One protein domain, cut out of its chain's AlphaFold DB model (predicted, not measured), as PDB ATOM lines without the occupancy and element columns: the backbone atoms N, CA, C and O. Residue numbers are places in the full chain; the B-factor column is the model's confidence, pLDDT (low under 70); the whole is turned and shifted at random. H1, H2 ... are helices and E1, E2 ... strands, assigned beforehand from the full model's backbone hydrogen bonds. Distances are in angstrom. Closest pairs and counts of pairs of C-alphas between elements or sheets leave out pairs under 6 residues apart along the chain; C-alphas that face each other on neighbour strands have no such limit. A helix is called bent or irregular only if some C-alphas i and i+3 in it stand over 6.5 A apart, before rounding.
ATOM      1  N   ALA A 519     177.137 106.884 137.450       92.31
ATOM      2  CA  ALA A 519     177.307 105.482 137.047       92.31
ATOM      3  C   ALA A 519     176.044 104.847 136.442       92.31
ATOM      4  O   ALA A 519     176.114 103.774 135.854       92.31
ATOM      5  N   SER A 520     174.880 105.480 136.603       93.81
ATOM      6  CA  SER A 520     173.601 104.926 136.164       93.81
ATOM      7  C   SER A 520     172.723 105.998 135.530       93.81
ATOM      8  O   SER A 520     172.420 107.026 136.142       93.81
ATOM      9  N   GLY A 521     172.274 105.727 134.312       96.44
ATOM     10  CA  GLY A 521     171.294 106.532 133.600       96.44
ATOM     11  C   GLY A 521     170.422 105.644 132.724       96.44
ATOM     12  O   GLY A 521     170.663 104.447 132.600       96.44
ATOM     13  N   ARG A 522     169.389 106.230 132.126       97.00
ATOM     14  CA  ARG A 522     168.528 105.540 131.159       97.00
ATOM     15  C   ARG A 522     168.167 106.445 129.998       97.00
ATOM     16  O   ARG A 522     167.986 107.650 130.186       97.00
ATOM     17  N   ILE A 523     168.003 105.858 128.818       98.12
ATOM     18  CA  ILE A 523     167.520 106.540 127.615       98.12
ATOM     19  C   ILE A 523     166.050 106.161 127.413       98.12
ATOM     20  O   ILE A 523     165.732 105.065 126.950       98.12
ATOM     21  N   ASN A 524     165.143 107.077 127.764       95.38
ATOM     22  CA  ASN A 524     163.700 106.831 127.684       95.38
ATOM     23  C   ASN A 524     163.181 106.944 126.259       95.38
ATOM     24  O   ASN A 524     162.285 106.204 125.866       95.38
ATOM     25  N   THR A 525     163.669 107.937 125.523       97.62
ATOM     26  CA  THR A 525     163.139 108.264 124.204       97.62
ATOM     27  C   THR A 525     164.248 108.777 123.316       97.62
ATOM     28  O   THR A 525     165.027 109.638 123.729       97.62
ATOM     29  N   VAL A 526     164.279 108.272 122.090       98.06
ATOM     30  CA  VAL A 526     165.066 108.831 120.998       98.06
ATOM     31  C   VAL A 526     164.108 109.176 119.868       98.06
ATOM     32  O   VAL A 526     163.246 108.380 119.501       98.06
ATOM     33  N   THR A 527     164.236 110.382 119.331       98.00
ATOM     34  CA  THR A 527     163.457 110.841 118.183       98.00
ATOM     35  C   THR A 527     164.410 111.404 117.149       98.00
ATOM     36  O   THR A 527     165.092 112.390 117.426       98.00
ATOM     37  N   SER A 528     164.454 110.801 115.966       96.81
ATOM     38  CA  SER A 528     165.156 111.378 114.822       96.81
ATOM     39  C   SER A 528     164.157 112.156 113.975       96.81
ATOM     40  O   SER A 528     163.158 111.590 113.538       96.81
ATOM     41  N   ASP A 529     164.418 113.430 113.715       96.69
ATOM     42  CA  ASP A 529     163.661 114.222 112.751       96.69
ATOM     43  C   ASP A 529     164.581 114.589 111.595       96.69
ATOM     44  O   ASP A 529     165.504 115.382 111.765       96.69
ATOM     45  N   ALA A 530     164.328 113.997 110.433       94.44
ATOM     46  CA  ALA A 530     165.055 114.228 109.193       94.44
ATOM     47  C   ALA A 530     164.117 114.709 108.072       94.44
ATOM     48  O   ALA A 530     164.476 114.667 106.896       94.44
ATOM     49  N   THR A 531     162.933 115.222 108.431       94.56
ATOM     50  CA  THR A 531     161.939 115.762 107.485       94.56
ATOM     51  C   THR A 531     162.479 116.946 106.681       94.56
ATOM     52  O   THR A 531     162.074 117.177 105.544       94.56
ATOM     53  N   ARG A 532     163.420 117.705 107.260       92.56
ATOM     54  CA  ARG A 532     164.103 118.830 106.615       92.56
ATOM     55  C   ARG A 532     165.609 118.566 106.593       92.56
ATOM     56  O   ARG A 532     166.216 118.632 107.663       92.56
ATOM     57  N   PRO A 533     166.236 118.370 105.416       84.19
ATOM     58  CA  PRO A 533     167.664 118.051 105.315       84.19
ATOM     59  C   PRO A 533     168.568 119.057 106.040       84.19
ATOM     60  O   PRO A 533     169.489 118.678 106.751       84.19
ATOM     61  N   ALA A 534     168.250 120.352 105.952       87.06
ATOM     62  CA  ALA A 534     169.029 121.417 106.589       87.06
ATOM     63  C   ALA A 534     168.888 121.491 108.126       87.06
ATOM     64  O   ALA A 534     169.586 122.274 108.765       87.06
ATOM     65  N   ARG A 535     167.945 120.753 108.728       89.69
ATOM     66  CA  ARG A 535     167.654 120.784 110.175       89.69
ATOM     67  C   ARG A 535     167.455 119.386 110.753       89.69
ATOM     68  O   ARG A 535     166.716 119.226 111.726       89.69
ATOM     69  N   ALA A 536     168.085 118.388 110.142       92.75
ATOM     70  CA  ALA A 536     168.003 117.033 110.642       92.75
ATOM     71  C   ALA A 536     168.622 116.955 112.048       92.75
ATOM     72  O   ALA A 536     169.669 117.551 112.312       92.75
ATOM     73  N   SER A 537     167.964 116.266 112.978       94.88
ATOM     74  CA  SER A 537     168.443 116.162 114.359       94.88
ATOM     75  C   SER A 537     167.970 114.893 115.055       94.88
ATOM     76  O   SER A 537     166.907 114.356 114.750       94.88
ATOM     77  N   VAL A 538     168.752 114.443 116.034       96.12
ATOM     78  CA  VAL A 538     168.368 113.401 116.986       96.12
ATOM     79  C   VAL A 538     168.143 114.051 118.343       96.12
ATOM     80  O   VAL A 538     169.052 114.632 118.935       96.12
ATOM     81  N   THR A 539     166.916 113.962 118.844       97.81
ATOM     82  CA  THR A 539     166.555 114.366 120.202       97.81
ATOM     83  C   THR A 539     166.552 113.147 121.118       97.81
ATOM     84  O   THR A 539     165.939 112.132 120.798       97.81
ATOM     85  N   VAL A 540     167.185 113.260 122.282       98.25
ATOM     86  CA  VAL A 540     167.309 112.184 123.270       98.25
ATOM     87  C   VAL A 540     166.801 112.663 124.623       98.25
ATOM     88  O   VAL A 540     167.236 113.696 125.128       98.25
ATOM     89  N   HIS A 541     165.885 111.907 125.223       98.25
ATOM     90  CA  HIS A 541     165.414 112.116 126.589       98.25
ATOM     91  C   HIS A 541     166.081 111.099 127.507       98.25
ATOM     92  O   HIS A 541     165.745 109.912 127.482       98.25
ATOM     93  N   ALA A 542     167.013 111.575 128.327       98.00
ATOM     94  CA  ALA A 542     167.763 110.744 129.254       98.00
ATOM     95  C   ALA A 542     167.425 111.097 130.703       98.00
ATOM     96  O   ALA A 542     167.312 112.274 131.053       98.00
ATOM     97  N   THR A 543     167.252 110.079 131.547       98.00
ATOM     98  CA  THR A 543     167.004 110.236 132.987       98.00
ATOM     99  C   THR A 543     168.222 109.773 133.773       98.00
ATOM    100  O   THR A 543     168.750 108.693 133.511       98.00
ATOM    101  N   ASN A 544     168.613 110.541 134.788       97.69
ATOM    102  CA  ASN A 544     169.556 110.074 135.797       97.69
ATOM    103  C   ASN A 544     168.836 109.130 136.771       97.69
ATOM    104  O   ASN A 544     167.946 109.556 137.511       97.69
ATOM    105  N   THR A 545     169.194 107.849 136.759       95.69
ATOM    106  CA  THR A 545     168.634 106.842 137.675       95.69
ATOM    107  C   THR A 545     169.461 106.682 138.948       95.69
ATOM    108  O   THR A 545     169.039 105.968 139.854       95.69
ATOM    109  N   GLY A 546     170.612 107.354 139.031       92.94
ATOM    110  CA  GLY A 546     171.480 107.345 140.198       92.94
ATOM    111  C   GLY A 546     170.936 108.164 141.364       92.94
ATOM    112  O   GLY A 546     169.963 108.910 141.245       92.94
ATOM    113  N   LEU A 547     171.608 108.028 142.507       90.62
ATOM    114  CA  LEU A 547     171.249 108.699 143.762       90.62
ATOM    115  C   LEU A 547     171.886 110.091 143.914       90.62
ATOM    116  O   LEU A 547     171.513 110.837 144.812       90.62
ATOM    117  N   ALA A 548     172.817 110.463 143.031       91.19
ATOM    118  CA  ALA A 548     173.485 111.764 143.036       91.19
ATOM    119  C   ALA A 548     173.307 112.492 141.697       91.19
ATOM    120  O   ALA A 548     173.199 111.861 140.643       91.19
ATOM    121  N   ALA A 549     173.281 113.827 141.743       93.81
ATOM    122  CA  ALA A 549     173.298 114.650 140.539       93.81
ATOM    123  C   ALA A 549     174.600 114.404 139.769       93.81
ATOM    124  O   ALA A 549     175.670 114.352 140.371       93.81
ATOM    125  N   ALA A 550     174.504 114.246 138.453       95.81
ATOM    126  CA  ALA A 550     175.648 113.910 137.618       95.81
ATOM    127  C   ALA A 550     175.578 114.623 136.270       95.81
ATOM    128  O   ALA A 550     174.492 114.934 135.777       95.81
ATOM    129  N   SER A 551     176.747 114.911 135.703       97.25
ATOM    130  CA  SER A 551     176.852 115.513 134.381       97.25
ATOM    131  C   SER A 551     176.819 114.420 133.323       97.25
ATOM    132  O   SER A 551     177.613 113.482 133.376       97.25
ATOM    133  N   PHE A 552     175.906 114.539 132.366       98.19
ATOM    134  CA  PHE A 552     175.813 113.614 131.242       98.19
ATOM    135  C   PHE A 552     175.874 114.358 129.920       98.19
ATOM    136  O   PHE A 552     175.344 115.462 129.785       98.19
ATOM    137  N   SER A 553     176.462 113.710 128.924       97.44
ATOM    138  CA  SER A 553     176.382 114.105 127.517       97.44
ATOM    139  C   SER A 553     175.887 112.925 126.693       97.44
ATOM    140  O   SER A 553     175.973 111.780 127.122       97.44
ATOM    141  N   VAL A 554     175.351 113.191 125.513       97.31
ATOM    142  CA  VAL A 554     174.915 112.153 124.582       97.31
ATOM    143  C   VAL A 554     175.874 112.126 123.407       97.31
ATOM    144  O   VAL A 554     176.266 113.179 122.905       97.31
ATOM    145  N   VAL A 555     176.250 110.922 122.986       95.56
ATOM    146  CA  VAL A 555     177.131 110.670 121.850       95.56
ATOM    147  C   VAL A 555     176.422 109.767 120.850       95.56
ATOM    148  O   VAL A 555     175.859 108.745 121.237       95.56
ATOM    149  N   LEU A 556     176.468 110.128 119.572       93.94
ATOM    150  CA  LEU A 556     176.019 109.272 118.474       93.94
ATOM    151  C   LEU A 556     177.221 108.488 117.915       93.94
ATOM    152  O   LEU A 556     178.274 109.073 117.677       93.94
ATOM    153  N   LYS A 557     177.091 107.174 117.733       91.62
ATOM    154  CA  LYS A 557     178.133 106.257 117.239       91.62
ATOM    155  C   LYS A 557     177.538 105.283 116.221       91.62
ATOM    156  O   LYS A 557     176.322 105.166 116.110       91.62
ATOM    157  N   ASP A 558     178.399 104.598 115.474       89.69
ATOM    158  CA  ASP A 558     178.051 103.426 114.656       89.69
ATOM    159  C   ASP A 558     176.881 103.626 113.673       89.69
ATOM    160  O   ASP A 558     176.106 102.715 113.416       89.69
ATOM    161  N   CYS A 559     176.762 104.817 113.081       88.25
ATOM    162  CA  CYS A 559     175.700 105.171 112.128       88.25
ATOM    163  C   CYS A 559     175.860 104.559 110.721       88.25
ATOM    164  O   CYS A 559     175.325 105.091 109.753       88.25
ATOM    165  N   GLY A 560     176.641 103.491 110.559       84.25
ATOM    166  CA  GLY A 560     176.996 102.951 109.243       84.25
ATOM    167  C   GLY A 560     177.968 103.838 108.438       84.25
ATOM    168  O   GLY A 560     178.261 104.979 108.816       84.25
ATOM    169  N   PRO A 561     178.519 103.322 107.326       78.75
ATOM    170  CA  PRO A 561     179.628 103.956 106.608       78.75
ATOM    171  C   PRO A 561     179.255 105.298 105.958       78.75
ATOM    172  O   PRO A 561     180.078 106.211 105.946       78.75
ATOM    173  N   GLU A 562     178.015 105.448 105.479       73.69
ATOM    174  CA  GLU A 562     177.558 106.659 104.777       73.69
ATOM    175  C   GLU A 562     177.478 107.886 105.698       73.69
ATOM    176  O   GLU A 562     177.815 108.998 105.297       73.69
ATOM    177  N   LEU A 563     177.096 107.686 106.962       73.88
ATOM    178  CA  LEU A 563     176.980 108.756 107.954       73.88
ATOM    179  C   LEU A 563     178.281 108.977 108.737       73.88
ATOM    180  O   LEU A 563     178.556 110.091 109.188       73.88
ATOM    181  N   SER A 564     179.117 107.945 108.865       69.44
ATOM    182  CA  SER A 564     180.343 107.989 109.673       69.44
ATOM    183  C   SER A 564     181.363 109.032 109.197       69.44
ATOM    184  O   SER A 564     182.050 109.623 110.027       69.44
ATOM    185  N   LEU A 565     181.439 109.314 107.889       66.62
ATOM    186  CA  LEU A 565     182.366 110.310 107.327       66.62
ATOM    187  C   LEU A 565     181.983 111.759 107.686       66.62
ATOM    188  O   LEU A 565     182.862 112.590 107.909       66.62
ATOM    189  N   GLY A 566     180.685 112.063 107.791       62.62
ATOM    190  CA  GLY A 566     180.188 113.400 108.143       62.62
ATOM    191  C   GLY A 566     180.120 113.673 109.652       62.62
ATOM    192  O   GLY A 566     180.162 114.825 110.081       62.62
ATOM    193  N   LEU A 567     180.039 112.622 110.472       66.75
ATOM    194  CA  LEU A 567     179.798 112.712 111.919       66.75
ATOM    195  C   LEU A 567     181.065 112.883 112.781       66.75
ATOM    196  O   LEU A 567     180.952 113.165 113.975       66.75
ATOM    197  N   GLN A 568     182.270 112.831 112.204       60.41
ATOM    198  CA  GLN A 568     183.538 112.953 112.950       60.41
ATOM    199  C   GLN A 568     183.715 114.282 113.720       60.41
ATOM    200  O   GLN A 568     184.570 114.360 114.597       60.41
ATOM    201  N   ARG A 569     182.916 115.326 113.433       56.16
ATOM    202  CA  ARG A 569     183.000 116.645 114.102       56.16
ATOM    203  C   ARG A 569     181.794 117.036 114.972       56.16
ATOM    204  O   ARG A 569     181.911 117.998 115.722       56.16
ATOM    205  N   ALA A 570     180.652 116.342 114.894       58.31
ATOM    206  CA  ALA A 570     179.374 116.804 115.476       58.31
ATOM    207  C   ALA A 570     178.627 115.725 116.286       58.31
ATOM    208  O   ALA A 570     177.401 115.670 116.306       58.31
ATOM    209  N   THR A 571     179.364 114.834 116.943       76.25
ATOM    210  CA  THR A 571     178.816 113.596 117.521       76.25
ATOM    211  C   THR A 571     178.439 113.681 118.988       76.25
ATOM    212  O   THR A 571     177.872 112.720 119.497       76.25
ATOM    213  N   ARG A 572     178.735 114.787 119.681       91.19
ATOM    214  CA  ARG A 572     178.560 114.899 121.134       91.19
ATOM    215  C   ARG A 572     177.769 116.144 121.511       91.19
ATOM    216  O   ARG A 572     178.087 117.246 121.076       91.19
ATOM    217  N   SER A 573     176.751 115.970 122.349       94.00
ATOM    218  CA  SER A 573     176.038 117.093 122.954       94.00
ATOM    219  C   SER A 573     176.887 117.762 124.037       94.00
ATOM    220  O   SER A 573     177.742 117.122 124.652       94.00
ATOM    221  N   ALA A 574     176.570 119.014 124.371       93.94
ATOM    222  CA  ALA A 574     177.073 119.619 125.601       93.94
ATOM    223  C   ALA A 574     176.704 118.753 126.819       93.94
ATOM    224  O   ALA A 574     175.623 118.145 126.859       93.94
ATOM    225  N   ALA A 575     177.610 118.689 127.793       96.19
ATOM    226  CA  ALA A 575     177.347 118.027 129.058       96.19
ATOM    227  C   ALA A 575     176.355 118.862 129.883       96.19
ATOM    228  O   ALA A 575     176.436 120.089 129.911       96.19
ATOM    229  N   GLN A 576     175.397 118.205 130.531       97.38
ATOM    230  CA  GLN A 576     174.382 118.849 131.362       97.38
ATOM    231  C   GLN A 576     174.279 118.139 132.707       97.38
ATOM    232  O   GLN A 576     174.230 116.910 132.754       97.38
ATOM    233  N   LEU A 577     174.172 118.917 133.787       97.62
ATOM    234  CA  LEU A 577     173.919 118.399 135.128       97.62
ATOM    235  C   LEU A 577     172.459 117.940 135.258       97.62
ATOM    236  O   LEU A 577     171.517 118.727 135.108       97.62
ATOM    237  N   VAL A 578     172.271 116.659 135.561       97.69
ATOM    238  CA  VAL A 578     170.962 116.023 135.728       97.69
ATOM    239  C   VAL A 578     170.800 115.574 137.184       97.69
ATOM    240  O   VAL A 578     171.532 114.683 137.625       97.69
ATOM    241  N   PRO A 579     169.854 116.150 137.948       96.62
ATOM    242  CA  PRO A 579     169.564 115.698 139.309       96.62
ATOM    243  C   PRO A 579     169.021 114.253 139.359       96.62
ATOM    244  O   PRO A 579     168.490 113.768 138.355       96.62
ATOM    245  N   PRO A 580     169.100 113.563 140.514       95.56
ATOM    246  CA  PRO A 580     168.538 112.221 140.695       95.56
ATOM    247  C   PRO A 580     167.070 112.156 140.282       95.56
ATOM    248  O   PRO A 580     166.294 113.046 140.628       95.56
ATOM    249  N   ARG A 581     166.669 111.110 139.554       94.94
ATOM    250  CA  ARG A 581     165.292 110.886 139.068       94.94
ATOM    251  C   ARG A 581     164.745 111.960 138.114       94.94
ATOM    252  O   ARG A 581     163.565 111.923 137.777       94.94
ATOM    253  N   HIS A 582     165.580 112.878 137.629       97.50
ATOM    254  CA  HIS A 582     165.173 113.900 136.664       97.50
ATOM    255  C   HIS A 582     165.563 113.519 135.237       97.50
ATOM    256  O   HIS A 582     166.538 112.803 135.005       97.50
ATOM    257  N   THR A 583     164.785 114.011 134.271       97.69
ATOM    258  CA  THR A 583     165.003 113.779 132.837       97.69
ATOM    259  C   THR A 583     165.430 115.071 132.156       97.69
ATOM    260  O   THR A 583     164.826 116.119 132.385       97.69
ATOM    261  N   ARG A 584     166.446 115.002 131.294       98.12
ATOM    262  CA  ARG A 584     166.875 116.113 130.437       98.12
ATOM    263  C   ARG A 584     166.788 115.740 128.965       98.12
ATOM    264  O   ARG A 584     166.824 114.566 128.595       98.12
ATOM    265  N   ARG A 585     166.644 116.778 128.141       98.00
ATOM    266  CA  ARG A 585     166.574 116.690 126.685       98.00
ATOM    267  C   ARG A 585     167.915 117.106 126.090       98.00
ATOM    268  O   ARG A 585     168.380 118.219 126.322       98.00
ATOM    269  N   TYR A 586     168.470 116.232 125.266       97.75
ATOM    270  CA  TYR A 586     169.669 116.459 124.473       97.75
ATOM    271  C   TYR A 586     169.275 116.521 123.000       97.75
ATOM    272  O   TYR A 586     168.387 115.792 122.568       97.75
ATOM    273  N   SER A 587     169.906 117.406 122.234       95.81
ATOM    274  CA  SER A 587     169.659 117.549 120.799       95.81
ATOM    275  C   SER A 587     170.989 117.504 120.072       95.81
ATOM    276  O   SER A 587     171.869 118.313 120.365       95.81
ATOM    277  N   LEU A 588     171.131 116.566 119.139       93.81
ATOM    278  CA  LEU A 588     172.307 116.426 118.291       93.81
ATOM    279  C   LEU A 588     171.925 116.771 116.850       93.81
ATOM    280  O   LEU A 588     170.995 116.159 116.320       93.81
ATOM    281  N   PRO A 589     172.588 117.749 116.215       91.94
ATOM    282  CA  PRO A 589     172.383 118.006 114.798       91.94
ATOM    283  C   PRO A 589     172.940 116.838 113.976       91.94
ATOM    284  O   PRO A 589     174.014 116.315 114.271       91.94
ATOM    285  N   LEU A 590     172.209 116.437 112.941       89.31
ATOM    286  CA  LEU A 590     172.665 115.461 111.958       89.31
ATOM    287  C   LEU A 590     173.243 116.176 110.723       89.31
ATOM    288  O   LEU A 590     172.843 117.306 110.430       89.31
ATOM    289  N   PRO A 591     174.163 115.536 109.976       84.81
ATOM    290  CA  PRO A 591     174.639 116.057 108.698       84.81
ATOM    291  C   PRO A 591     173.496 116.246 107.689       84.81
ATOM    292  O   PRO A 591     172.502 115.522 107.715       84.81
ATOM    293  N   ALA A 592     173.665 117.189 106.757       76.12
ATOM    294  CA  ALA A 592     172.644 117.502 105.752       76.12
ATOM    295  C   ALA A 592     172.423 116.379 104.718       76.12
ATOM    296  O   ALA A 592     171.337 116.273 104.147       76.12
ATOM    297  N   ALA A 593     173.441 115.549 104.475       81.81
ATOM    298  CA  ALA A 593     173.357 114.384 103.602       81.81
ATOM    299  C   ALA A 593     173.053 113.137 104.447       81.81
ATOM    300  O   ALA A 593     173.938 112.610 105.119       81.81
ATOM    301  N   LEU A 594     171.790 112.709 104.432       83.44
ATOM    302  CA  LEU A 594     171.331 111.472 105.063       83.44
ATOM    303  C   LEU A 594     171.015 110.418 103.989       83.44
ATOM    304  O   LEU A 594     170.574 110.794 102.902       83.44
ATOM    305  N   PRO A 595     171.190 109.122 104.294       81.94
ATOM    306  CA  PRO A 595     170.824 108.029 103.400       81.94
ATOM    307  C   PRO A 595     169.313 107.976 103.151       81.94
ATOM    308  O   PRO A 595     168.503 108.235 104.045       81.94
ATOM    309  N   ALA A 596     168.934 107.572 101.936       83.38
ATOM    310  CA  ALA A 596     167.533 107.356 101.566       83.38
ATOM    311  C   ALA A 596     166.908 106.143 102.286       83.38
ATOM    312  O   ALA A 596     165.692 106.076 102.467       83.38
ATOM    313  N   HIS A 597     167.737 105.179 102.694       89.19
ATOM    314  CA  HIS A 597     167.322 104.001 103.451       89.19
ATOM    315  C   HIS A 597     167.395 104.253 104.964       89.19
ATOM    316  O   HIS A 597     168.103 105.145 105.429       89.19
ATOM    317  N   THR A 598     166.654 103.460 105.739       91.44
ATOM    318  CA  THR A 598     166.686 103.522 107.204       91.44
ATOM    319  C   THR A 598     168.040 103.023 107.706       91.44
ATOM    320  O   THR A 598     168.410 101.871 107.480       91.44
ATOM    321  N   THR A 599     168.777 103.877 108.409       92.50
ATOM    322  CA  THR A 599     170.075 103.550 109.003       92.50
ATOM    323  C   THR A 599     169.970 103.540 110.520       92.50
ATOM    324  O   THR A 599     169.320 104.400 111.113       92.50
ATOM    325  N   ARG A 600     170.604 102.555 111.163       94.06
ATOM    326  CA  ARG A 600     170.661 102.456 112.624       94.06
ATOM    327  C   ARG A 600     171.937 103.115 113.142       94.06
ATOM    328  O   ARG A 600     173.016 102.861 112.623       94.06
ATOM    329  N   CYS A 601     171.787 103.955 114.155       94.31
ATOM    330  CA  CYS A 601     172.858 104.608 114.895       94.31
ATOM    331  C   CYS A 601     172.808 104.177 116.360       94.31
ATOM    332  O   CYS A 601     171.730 104.126 116.945       94.31
ATOM    333  N   SER A 602     173.960 103.981 116.990       95.69
ATOM    334  CA  SER A 602     174.065 103.759 118.430       95.69
ATOM    335  C   SER A 602     174.094 105.097 119.176       95.69
ATOM    336  O   SER A 602     174.999 105.913 119.002       95.69
ATOM    337  N   VAL A 603     173.098 105.363 120.017       96.69
ATOM    338  CA  VAL A 603     173.044 106.534 120.901       96.69
ATOM    339  C   VAL A 603     173.532 106.122 122.279       96.69
ATOM    340  O   VAL A 603     172.887 105.325 122.954       96.69
ATOM    341  N   SER A 604     174.638 106.699 122.736       97.62
ATOM    342  CA  SER A 604     175.192 106.454 124.069       97.62
ATOM    343  C   SER A 604     175.051 107.685 124.961       97.62
ATOM    344  O   SER A 604     175.514 108.771 124.618       97.62
ATOM    345  N   LEU A 605     174.446 107.518 126.132       98.06
ATOM    346  CA  LEU A 605     174.540 108.462 127.237       98.06
ATOM    347  C   LEU A 605     175.880 108.219 127.932       98.06
ATOM    348  O   LEU A 605     176.145 107.099 128.366       98.06
ATOM    349  N   VAL A 606     176.720 109.243 128.024       97.56
ATOM    350  CA  VAL A 606     178.049 109.150 128.635       97.56
ATOM    351  C   VAL A 606     178.171 110.083 129.833       97.56
ATOM    352  O   VAL A 606     177.629 111.195 129.816       97.56
ATOM    353  N   ASN A 607     178.877 109.630 130.866       96.56
ATOM    354  CA  ASN A 607     179.167 110.424 132.060       96.56
ATOM    355  C   ASN A 607     180.318 111.427 131.822       96.56
ATOM    356  O   ASN A 607     180.805 111.609 130.699       96.56
ATOM    357  N   ASP A 608     180.734 112.110 132.885       93.69
ATOM    358  CA  ASP A 608     181.852 113.060 132.907       93.69
ATOM    359  C   ASP A 608     183.207 112.406 132.592       93.69
ATOM    360  O   ASP A 608     184.056 113.041 131.967       93.69
ATOM    361  N   ARG A 609     183.373 111.123 132.925       91.75
ATOM    362  CA  ARG A 609     184.545 110.300 132.572       91.75
ATOM    363  C   ARG A 609     184.541 109.819 131.118       91.75
ATOM    364  O   ARG A 609     185.522 109.249 130.657       91.75
ATOM    365  N   GLY A 610     183.453 110.050 130.381       93.31
ATOM    366  CA  GLY A 610     183.286 109.575 129.007       93.31
ATOM    367  C   GLY A 610     182.886 108.100 128.890       93.31
ATOM    368  O   GLY A 610     182.837 107.575 127.778       93.31
ATOM    369  N   GLU A 611     182.559 107.444 130.003       95.25
ATOM    370  CA  GLU A 611     182.063 106.069 130.034       95.25
ATOM    371  C   GLU A 611     180.590 106.042 129.611       95.25
ATOM    372  O   GLU A 611     179.801 106.907 130.006       95.25
ATOM    373  N   ALA A 612     180.200 105.050 128.808       96.00
ATOM    374  CA  ALA A 612     178.808 104.862 128.414       96.00
ATOM    375  C   ALA A 612     178.005 104.241 129.565       96.00
ATOM    376  O   ALA A 612     178.301 103.136 130.006       96.00
ATOM    377  N   VAL A 613     176.976 104.953 130.029       97.00
ATOM    378  CA  VAL A 613     176.107 104.525 131.141       97.00
ATOM    379  C   VAL A 613     174.803 103.897 130.661       97.00
ATOM    380  O   VAL A 613     174.160 103.159 131.399       97.00
ATOM    381  N   ALA A 614     174.390 104.234 129.438       97.81
ATOM    382  CA  ALA A 614     173.248 103.653 128.753       97.81
ATOM    383  C   ALA A 614     173.436 103.813 127.244       97.81
ATOM    384  O   ALA A 614     173.866 104.872 126.784       97.81
ATOM    385  N   THR A 615     173.061 102.799 126.477       97.62
ATOM    386  CA  THR A 615     173.161 102.778 125.019       97.62
ATOM    387  C   THR A 615     171.858 102.277 124.413       97.62
ATOM    388  O   THR A 615     171.262 101.321 124.901       97.62
ATOM    389  N   ARG A 616     171.397 102.933 123.349       96.94
ATOM    390  CA  ARG A 616     170.187 102.557 122.620       96.94
ATOM    391  C   ARG A 616     170.377 102.779 121.127       96.94
ATOM    392  O   ARG A 616     170.887 103.823 120.731       96.94
ATOM    393  N   ASP A 617     169.886 101.856 120.315       96.19
ATOM    394  CA  ASP A 617     169.829 102.054 118.871       96.19
ATOM    395  C   ASP A 617     168.753 103.083 118.497       96.19
ATOM    396  O   ASP A 617     167.702 103.191 119.136       96.19
ATOM    397  N   ALA A 618     169.037 103.850 117.453       96.19
ATOM    398  CA  ALA A 618     168.179 104.873 116.887       96.19
ATOM    399  C   ALA A 618     168.076 104.668 115.376       96.19
ATOM    400  O   ALA A 618     169.097 104.602 114.694       96.19
ATOM    401  N   ALA A 619     166.859 104.593 114.846       95.88
ATOM    402  CA  ALA A 619     166.634 104.617 113.405       95.88
ATOM    403  C   ALA A 619     166.670 106.062 112.898       95.88
ATOM    404  O   ALA A 619     166.098 106.943 113.533       95.88
ATOM    405  N   VAL A 620     167.329 106.296 111.766       94.56
ATOM    406  CA  VAL A 620     167.390 107.582 111.066       94.56
ATOM    407  C   VAL A 620     167.100 107.327 109.592       94.56
ATOM    408  O   VAL A 620     167.700 106.440 108.991       94.56
ATOM    409  N   LYS A 621     166.194 108.106 109.000       94.56
ATOM    410  CA  LYS A 621     165.803 107.970 107.592       94.56
ATOM    411  C   LYS A 621     165.566 109.344 106.979       94.56
ATOM    412  O   LYS A 621     164.861 110.161 107.568       94.56
ATOM    413  N   GLN A 622     166.153 109.615 105.814       94.56
ATOM    414  CA  GLN A 622     165.976 110.893 105.125       94.56
ATOM    415  C   GLN A 622     164.492 111.166 104.822       94.56
ATOM    416  O   GLN A 622     163.781 110.299 104.322       94.56
ATOM    417  N   GLY A 623     164.031 112.388 105.104       95.25
ATOM    418  CA  GLY A 623     162.658 112.817 104.823       95.25
ATOM    419  C   GLY A 623     161.607 112.302 105.810       95.25
ATOM    420  O   GLY A 623     160.432 112.611 105.638       95.25
ATOM    421  N   ASP A 624     162.008 111.570 106.853       96.69
ATOM    422  CA  ASP A 624     161.090 110.928 107.791       96.69
ATOM    423  C   ASP A 624     161.371 111.325 109.251       96.69
ATOM    424  O   ASP A 624     162.366 111.985 109.582       96.69
ATOM    425  N   ARG A 625     160.467 110.924 110.145       97.31
ATOM    426  CA  ARG A 625     160.635 110.996 111.591       97.31
ATOM    427  C   ARG A 625     160.491 109.601 112.189       97.31
ATOM    428  O   ARG A 625     159.492 108.925 111.957       97.31
ATOM    429  N   CYS A 626     161.469 109.209 112.996       97.81
ATOM    430  CA  CYS A 626     161.492 107.915 113.668       97.81
ATOM    431  C   CYS A 626     161.457 108.092 115.184       97.81
ATOM    432  O   CYS A 626     162.029 109.044 115.730       97.81
ATOM    433  N   PHE A 627     160.775 107.175 115.862       97.94
ATOM    434  CA  PHE A 627     160.535 107.210 117.299       97.94
ATOM    435  C   PHE A 627     160.961 105.893 117.938       97.94
ATOM    436  O   PHE A 627     160.501 104.831 117.539       97.94
ATOM    437  N   CYS A 628     161.789 105.979 118.975       96.94
ATOM    438  CA  CYS A 628     162.174 104.857 119.823       96.94
ATOM    439  C   CYS A 628     161.767 105.209 121.257       96.94
ATOM    440  O   CYS A 628     162.388 106.076 121.875       96.94
ATOM    441  N   VAL A 629     160.702 104.597 121.781       95.50
ATOM    442  CA  VAL A 629     160.074 105.005 123.052       95.50
ATOM    443  C   VAL A 629     160.093 103.852 124.051       95.50
ATOM    444  O   VAL A 629     159.648 102.755 123.747       95.50
ATOM    445  N   TRP A 630     160.591 104.100 125.262       92.00
ATOM    446  CA  TRP A 630     160.615 103.180 126.403       92.00
ATOM    447  C   TRP A 630     161.106 101.771 126.051       92.00
ATOM    448  O   TRP A 630     162.306 101.563 125.889       92.00
ATOM    449  N   HIS A 631     160.192 100.810 125.933       94.38
ATOM    450  CA  HIS A 631     160.473  99.404 125.678       94.38
ATOM    451  C   HIS A 631     160.223  98.988 124.221       94.38
ATOM    452  O   HIS A 631     160.227  97.797 123.935       94.38
ATOM    453  N   CYS A 632     159.996  99.945 123.319       95.38
ATOM    454  CA  CYS A 632     159.683  99.702 121.914       95.38
ATOM    455  C   CYS A 632     160.909  99.879 121.008       95.38
ATOM    456  O   CYS A 632     161.715 100.792 121.233       95.38
ATOM    457  N   ASP A 633     161.021  99.055 119.967       95.44
ATOM    458  CA  ASP A 633     161.945  99.274 118.853       95.44
ATOM    459  C   ASP A 633     161.602 100.564 118.103       95.44
ATOM    460  O   ASP A 633     160.520 101.141 118.250       95.44
ATOM    461  N   CYS A 634     162.579 101.066 117.359       96.75
ATOM    462  CA  CYS A 634     162.439 102.279 116.584       96.75
ATOM    463  C   CYS A 634     161.511 102.057 115.391       96.75
ATOM    464  O   CYS A 634     161.750 101.166 114.581       96.75
ATOM    465  N   VAL A 635     160.508 102.919 115.245       96.94
ATOM    466  CA  VAL A 635     159.573 102.895 114.112       96.94
ATOM    467  C   VAL A 635     159.546 104.267 113.449       96.94
ATOM    468  O   VAL A 635     159.471 105.294 114.132       96.94
ATOM    469  N   CYS A 636     159.636 104.290 112.121       97.25
ATOM    470  CA  CYS A 636     159.549 105.504 111.314       97.25
ATOM    471  C   CYS A 636     158.126 105.701 110.764       97.25
ATOM    472  O   CYS A 636     157.445 104.725 110.449       97.25
ATOM    473  N   LEU A 637     157.667 106.952 110.627       97.00
ATOM    474  CA  LEU A 637     156.288 107.243 110.201       97.00
ATOM    475  C   LEU A 637     155.964 106.719 108.797       97.00
ATOM    476  O   LEU A 637     154.814 106.365 108.545       97.00
ATOM    477  N   SER A 638     156.945 106.664 107.889       95.81
ATOM    478  CA  SER A 638     156.734 106.092 106.549       95.81
ATOM    479  C   SER A 638     156.592 104.568 106.545       95.81
ATOM    480  O   SER A 638     156.042 104.024 105.590       95.81
ATOM    481  N   GLU A 639     157.092 103.880 107.575       94.75
ATOM    482  CA  GLU A 639     157.025 102.419 107.695       94.75
ATOM    483  C   GLU A 639     155.733 101.983 108.389       94.75
ATOM    484  O   GLU A 639     155.048 101.085 107.904       94.75
ATOM    485  N   ASP A 640     155.368 102.651 109.487       94.44
ATOM    486  CA  ASP A 640     154.092 102.440 110.165       94.44
ATOM    487  C   ASP A 640     153.533 103.767 110.714       94.44
ATOM    488  O   ASP A 640     153.997 104.266 111.748       94.44
ATOM    489  N   PRO A 641     152.487 104.336 110.084       93.50
ATOM    490  CA  PRO A 641     151.894 105.594 110.528       93.50
ATOM    491  C   PRO A 641     151.177 105.473 111.882       93.50
ATOM    492  O   PRO A 641     150.886 106.495 112.504       93.50
ATOM    493  N   LYS A 642     150.877 104.252 112.352       94.62
ATOM    494  CA  LYS A 642     150.269 104.009 113.668       94.62
ATOM    495  C   LYS A 642     151.304 103.905 114.788       94.62
ATOM    496  O   LYS A 642     150.897 103.887 115.949       94.62
ATOM    497  N   LEU A 643     152.601 103.865 114.459       92.56
ATOM    498  CA  LEU A 643     153.708 103.737 115.412       92.56
ATOM    499  C   LEU A 643     153.514 102.555 116.377       92.56
ATOM    500  O   LEU A 643     153.641 102.709 117.596       92.56
ATOM    501  N   LEU A 644     153.159 101.375 115.851       94.69
ATOM    502  CA  LEU A 644     152.921 100.203 116.689       94.69
ATOM    503  C   LEU A 644     154.209  99.788 117.410       94.69
ATOM    504  O   LEU A 644     155.257  99.567 116.806       94.69
ATOM    505  N   CYS A 645     154.117  99.657 118.733       94.06
ATOM    506  CA  CYS A 645     155.241  99.267 119.575       94.06
ATOM    507  C   CYS A 645     155.606  97.796 119.352       94.06
ATOM    508  O   CYS A 645     154.869  96.898 119.764       94.06
ATOM    509  N   GLN A 646     156.774  97.548 118.761       95.12
ATOM    510  CA  GLN A 646     157.405  96.231 118.787       95.12
ATOM    511  C   GLN A 646     158.331  96.143 120.003       95.12
ATOM    512  O   GLN A 646     159.141  97.048 120.195       95.12
ATOM    513  N   PRO A 647     158.234  95.110 120.853       94.06
ATOM    514  CA  PRO A 647     159.025  95.042 122.075       94.06
ATOM    515  C   PRO A 647     160.521  94.887 121.773       94.06
ATOM    516  O   PRO A 647     160.929  94.047 120.974       94.06
ATOM    517  N   LEU A 648     161.344  95.673 122.466       94.12
ATOM    518  CA  LEU A 648     162.798  95.590 122.392       94.12
ATOM    519  C   LEU A 648     163.290  94.293 123.070       94.12
ATOM    520  O   LEU A 648     162.803  93.948 124.154       94.12
ATOM    521  N   PRO A 649     164.295  93.596 122.508       93.69
ATOM    522  CA  PRO A 649     164.945  92.474 123.176       93.69
ATOM    523  C   PRO A 649     165.475  92.845 124.577       93.69
ATOM    524  O   PRO A 649     166.006  93.947 124.753       93.69
ATOM    525  N   PRO A 650     165.430  91.931 125.571       92.56
ATOM    526  CA  PRO A 650     165.853  92.223 126.946       92.56
ATOM    527  C   PRO A 650     167.281  92.769 127.077       92.56
ATOM    528  O   PRO A 650     167.526  93.641 127.907       92.56
ATOM    529  N   ALA A 651     168.213  92.304 126.239       93.94
ATOM    530  CA  ALA A 651     169.592  92.795 126.227       93.94
ATOM    531  C   ALA A 651     169.679  94.284 125.842       93.94
ATOM    532  O   ALA A 651     170.420  95.039 126.467       93.94
ATOM    533  N   LEU A 652     168.874  94.724 124.869       94.56
ATOM    534  CA  LEU A 652     168.825  96.124 124.440       94.56
ATOM    535  C   LEU A 652     168.068  97.004 125.447       94.56
ATOM    536  O   LEU A 652     168.419  98.169 125.621       94.56
ATOM    537  N   LEU A 653     167.069  96.459 126.156       94.00
ATOM    538  CA  LEU A 653     166.421  97.162 127.273       94.00
ATOM    539  C   LEU A 653     167.418  97.442 128.398       94.00
ATOM    540  O   LEU A 653     167.526  98.580 128.855       94.00
ATOM    541  N   ALA A 654     168.175  96.414 128.795       93.31
ATOM    542  CA  ALA A 654     169.204  96.528 129.819       93.31
ATOM    543  C   ALA A 654     170.296  97.524 129.405       93.31
ATOM    544  O   ALA A 654     170.641  98.402 130.195       93.31
ATOM    545  N   ALA A 655     170.770  97.457 128.153       95.56
ATOM    546  CA  ALA A 655     171.733  98.414 127.610       95.56
ATOM    547  C   ALA A 655     171.205  99.857 127.657       95.56
ATOM    548  O   ALA A 655     171.947 100.768 128.013       95.56
ATOM    549  N   ALA A 656     169.913 100.078 127.392       95.94
ATOM    550  CA  ALA A 656     169.291 101.401 127.460       95.94
ATOM    551  C   ALA A 656     169.038 101.902 128.898       95.94
ATOM    552  O   ALA A 656     168.485 102.995 129.074       95.94
ATOM    553  N   GLY A 657     169.405 101.126 129.925       93.62
ATOM    554  CA  GLY A 657     169.130 101.422 131.332       93.62
ATOM    555  C   GLY A 657     167.650 101.284 131.703       93.62
ATOM    556  O   GLY A 657     167.201 101.834 132.713       93.62
TER     557      GLY A 657
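This is residues 519 to 657 of the 674 residues of the protein "(diamondback moth) hypothetical protein" of Plutella xylostella (UniProt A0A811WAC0). Two antiparallel sheets of four strands lie face to face as a sandwich, E5-E2-E1-E8 on one side and the strongly curled E4-E3-E6-E7 on the other, their strands crossed at 30 degrees and their planes 44 degrees apart. Two short helices lie at the rim of the curled sheet, H1 near E6 and E3 and H2 by its edge strand E7, while the long stretch of residues 630 to 649 loops from E8 to H2. The printed part has 139 residues, with two named helices and eight named strands in the order E1 E2 E3 H1 E4 E5 E6 E7 E8 H2, and its class is mostly strand. It is compact, with a radius of gyration of the C-alphas of 14.3 A and spans of 42 by 34 by 21 A.

E1, residues 521 to 529, begins at C-alpha 521 at (171.294, 106.532, 133.600), runs 23.5 A and bends by 53 degrees at residue 524. E2, residues 537 to 544, is 22.3 A long, and E3, residues 550 to 557, is 21.9 A long. H1, residues 560 to 567, spans 10.5 A and is only just irregular, with C-alphas 562 and 565 6.6 A apart. E4, residues 576 to 578, spans 6.2 A, and E5, residues 583 to 589, spans 19.9 A. E6, residues 599 to 606, is 21.9 A long and starts with C-alpha 599 at (170.075, 103.550, 109.003). E7, residues 612 to 620, is 20.9 A long, and E8, residues 625 to 629, is 12.9 A long. H2, residues 650 to 655, spans 8.6 A and ends with C-alpha 655 at (171.733, 98.414, 127.610).

E1 and E2 form a hairpin, antiparallel at 164 degrees, with N 527 and O 539 2.8 A apart. On the other side of E1 is E8, antiparallel at 163 degrees, with N 526 and O 628 2.9 A apart. E5 is the other edge strand, antiparallel to E2, with N 540 and O 586 2.8 A apart. In the second sheet E3 pairs with E4 over residues 550 to 552, where N 552 and O 576 are 2.9 A apart, and with E6 over residues 553 to 557, where N 555 and O 604 are 2.8 A apart. E6 and E7 form a hairpin, with N 603 and O 616 2.8 A apart. Between the sheets E1 touches E7, the closest C-alphas being those of Arg 522 and Ala 614, 5.6 A apart. The closest C-alphas of E3 and E5 are those of Val 554 and Tyr 586, 6.8 A apart, and the two strands have 2 pairs of C-alphas within 8 A. E5 and E8 are apart. H1 is on the curled sheet at a height of 5.2 A, over none of its strands; its closest C-alpha pair with E6 is Gly 560 and Thr 599, 7.0 A. H2 is on the same sheet at a height of 4.5 A, over none of its strands, and touches E7 at the C-alphas of Thr 615 and Ala 655, 5.3 A apart. H2 only grazes the other sheet, with its residues 653 to 655. In H2 every O i to N i+4 pair is within hydrogen-bond range, in H1 2 of 4.

The C-alphas farthest apart are those of Leu 547 and Ala 596, 42.4 A. The printed part has no cut. The one long link is E8 to H2, 20 residues; within it residues 635 to 636 pair antiparallel with residues 626 to 627 of E8. The mean pLDDT of the printed part is 92.2, and residues 564 to 570 are under 70.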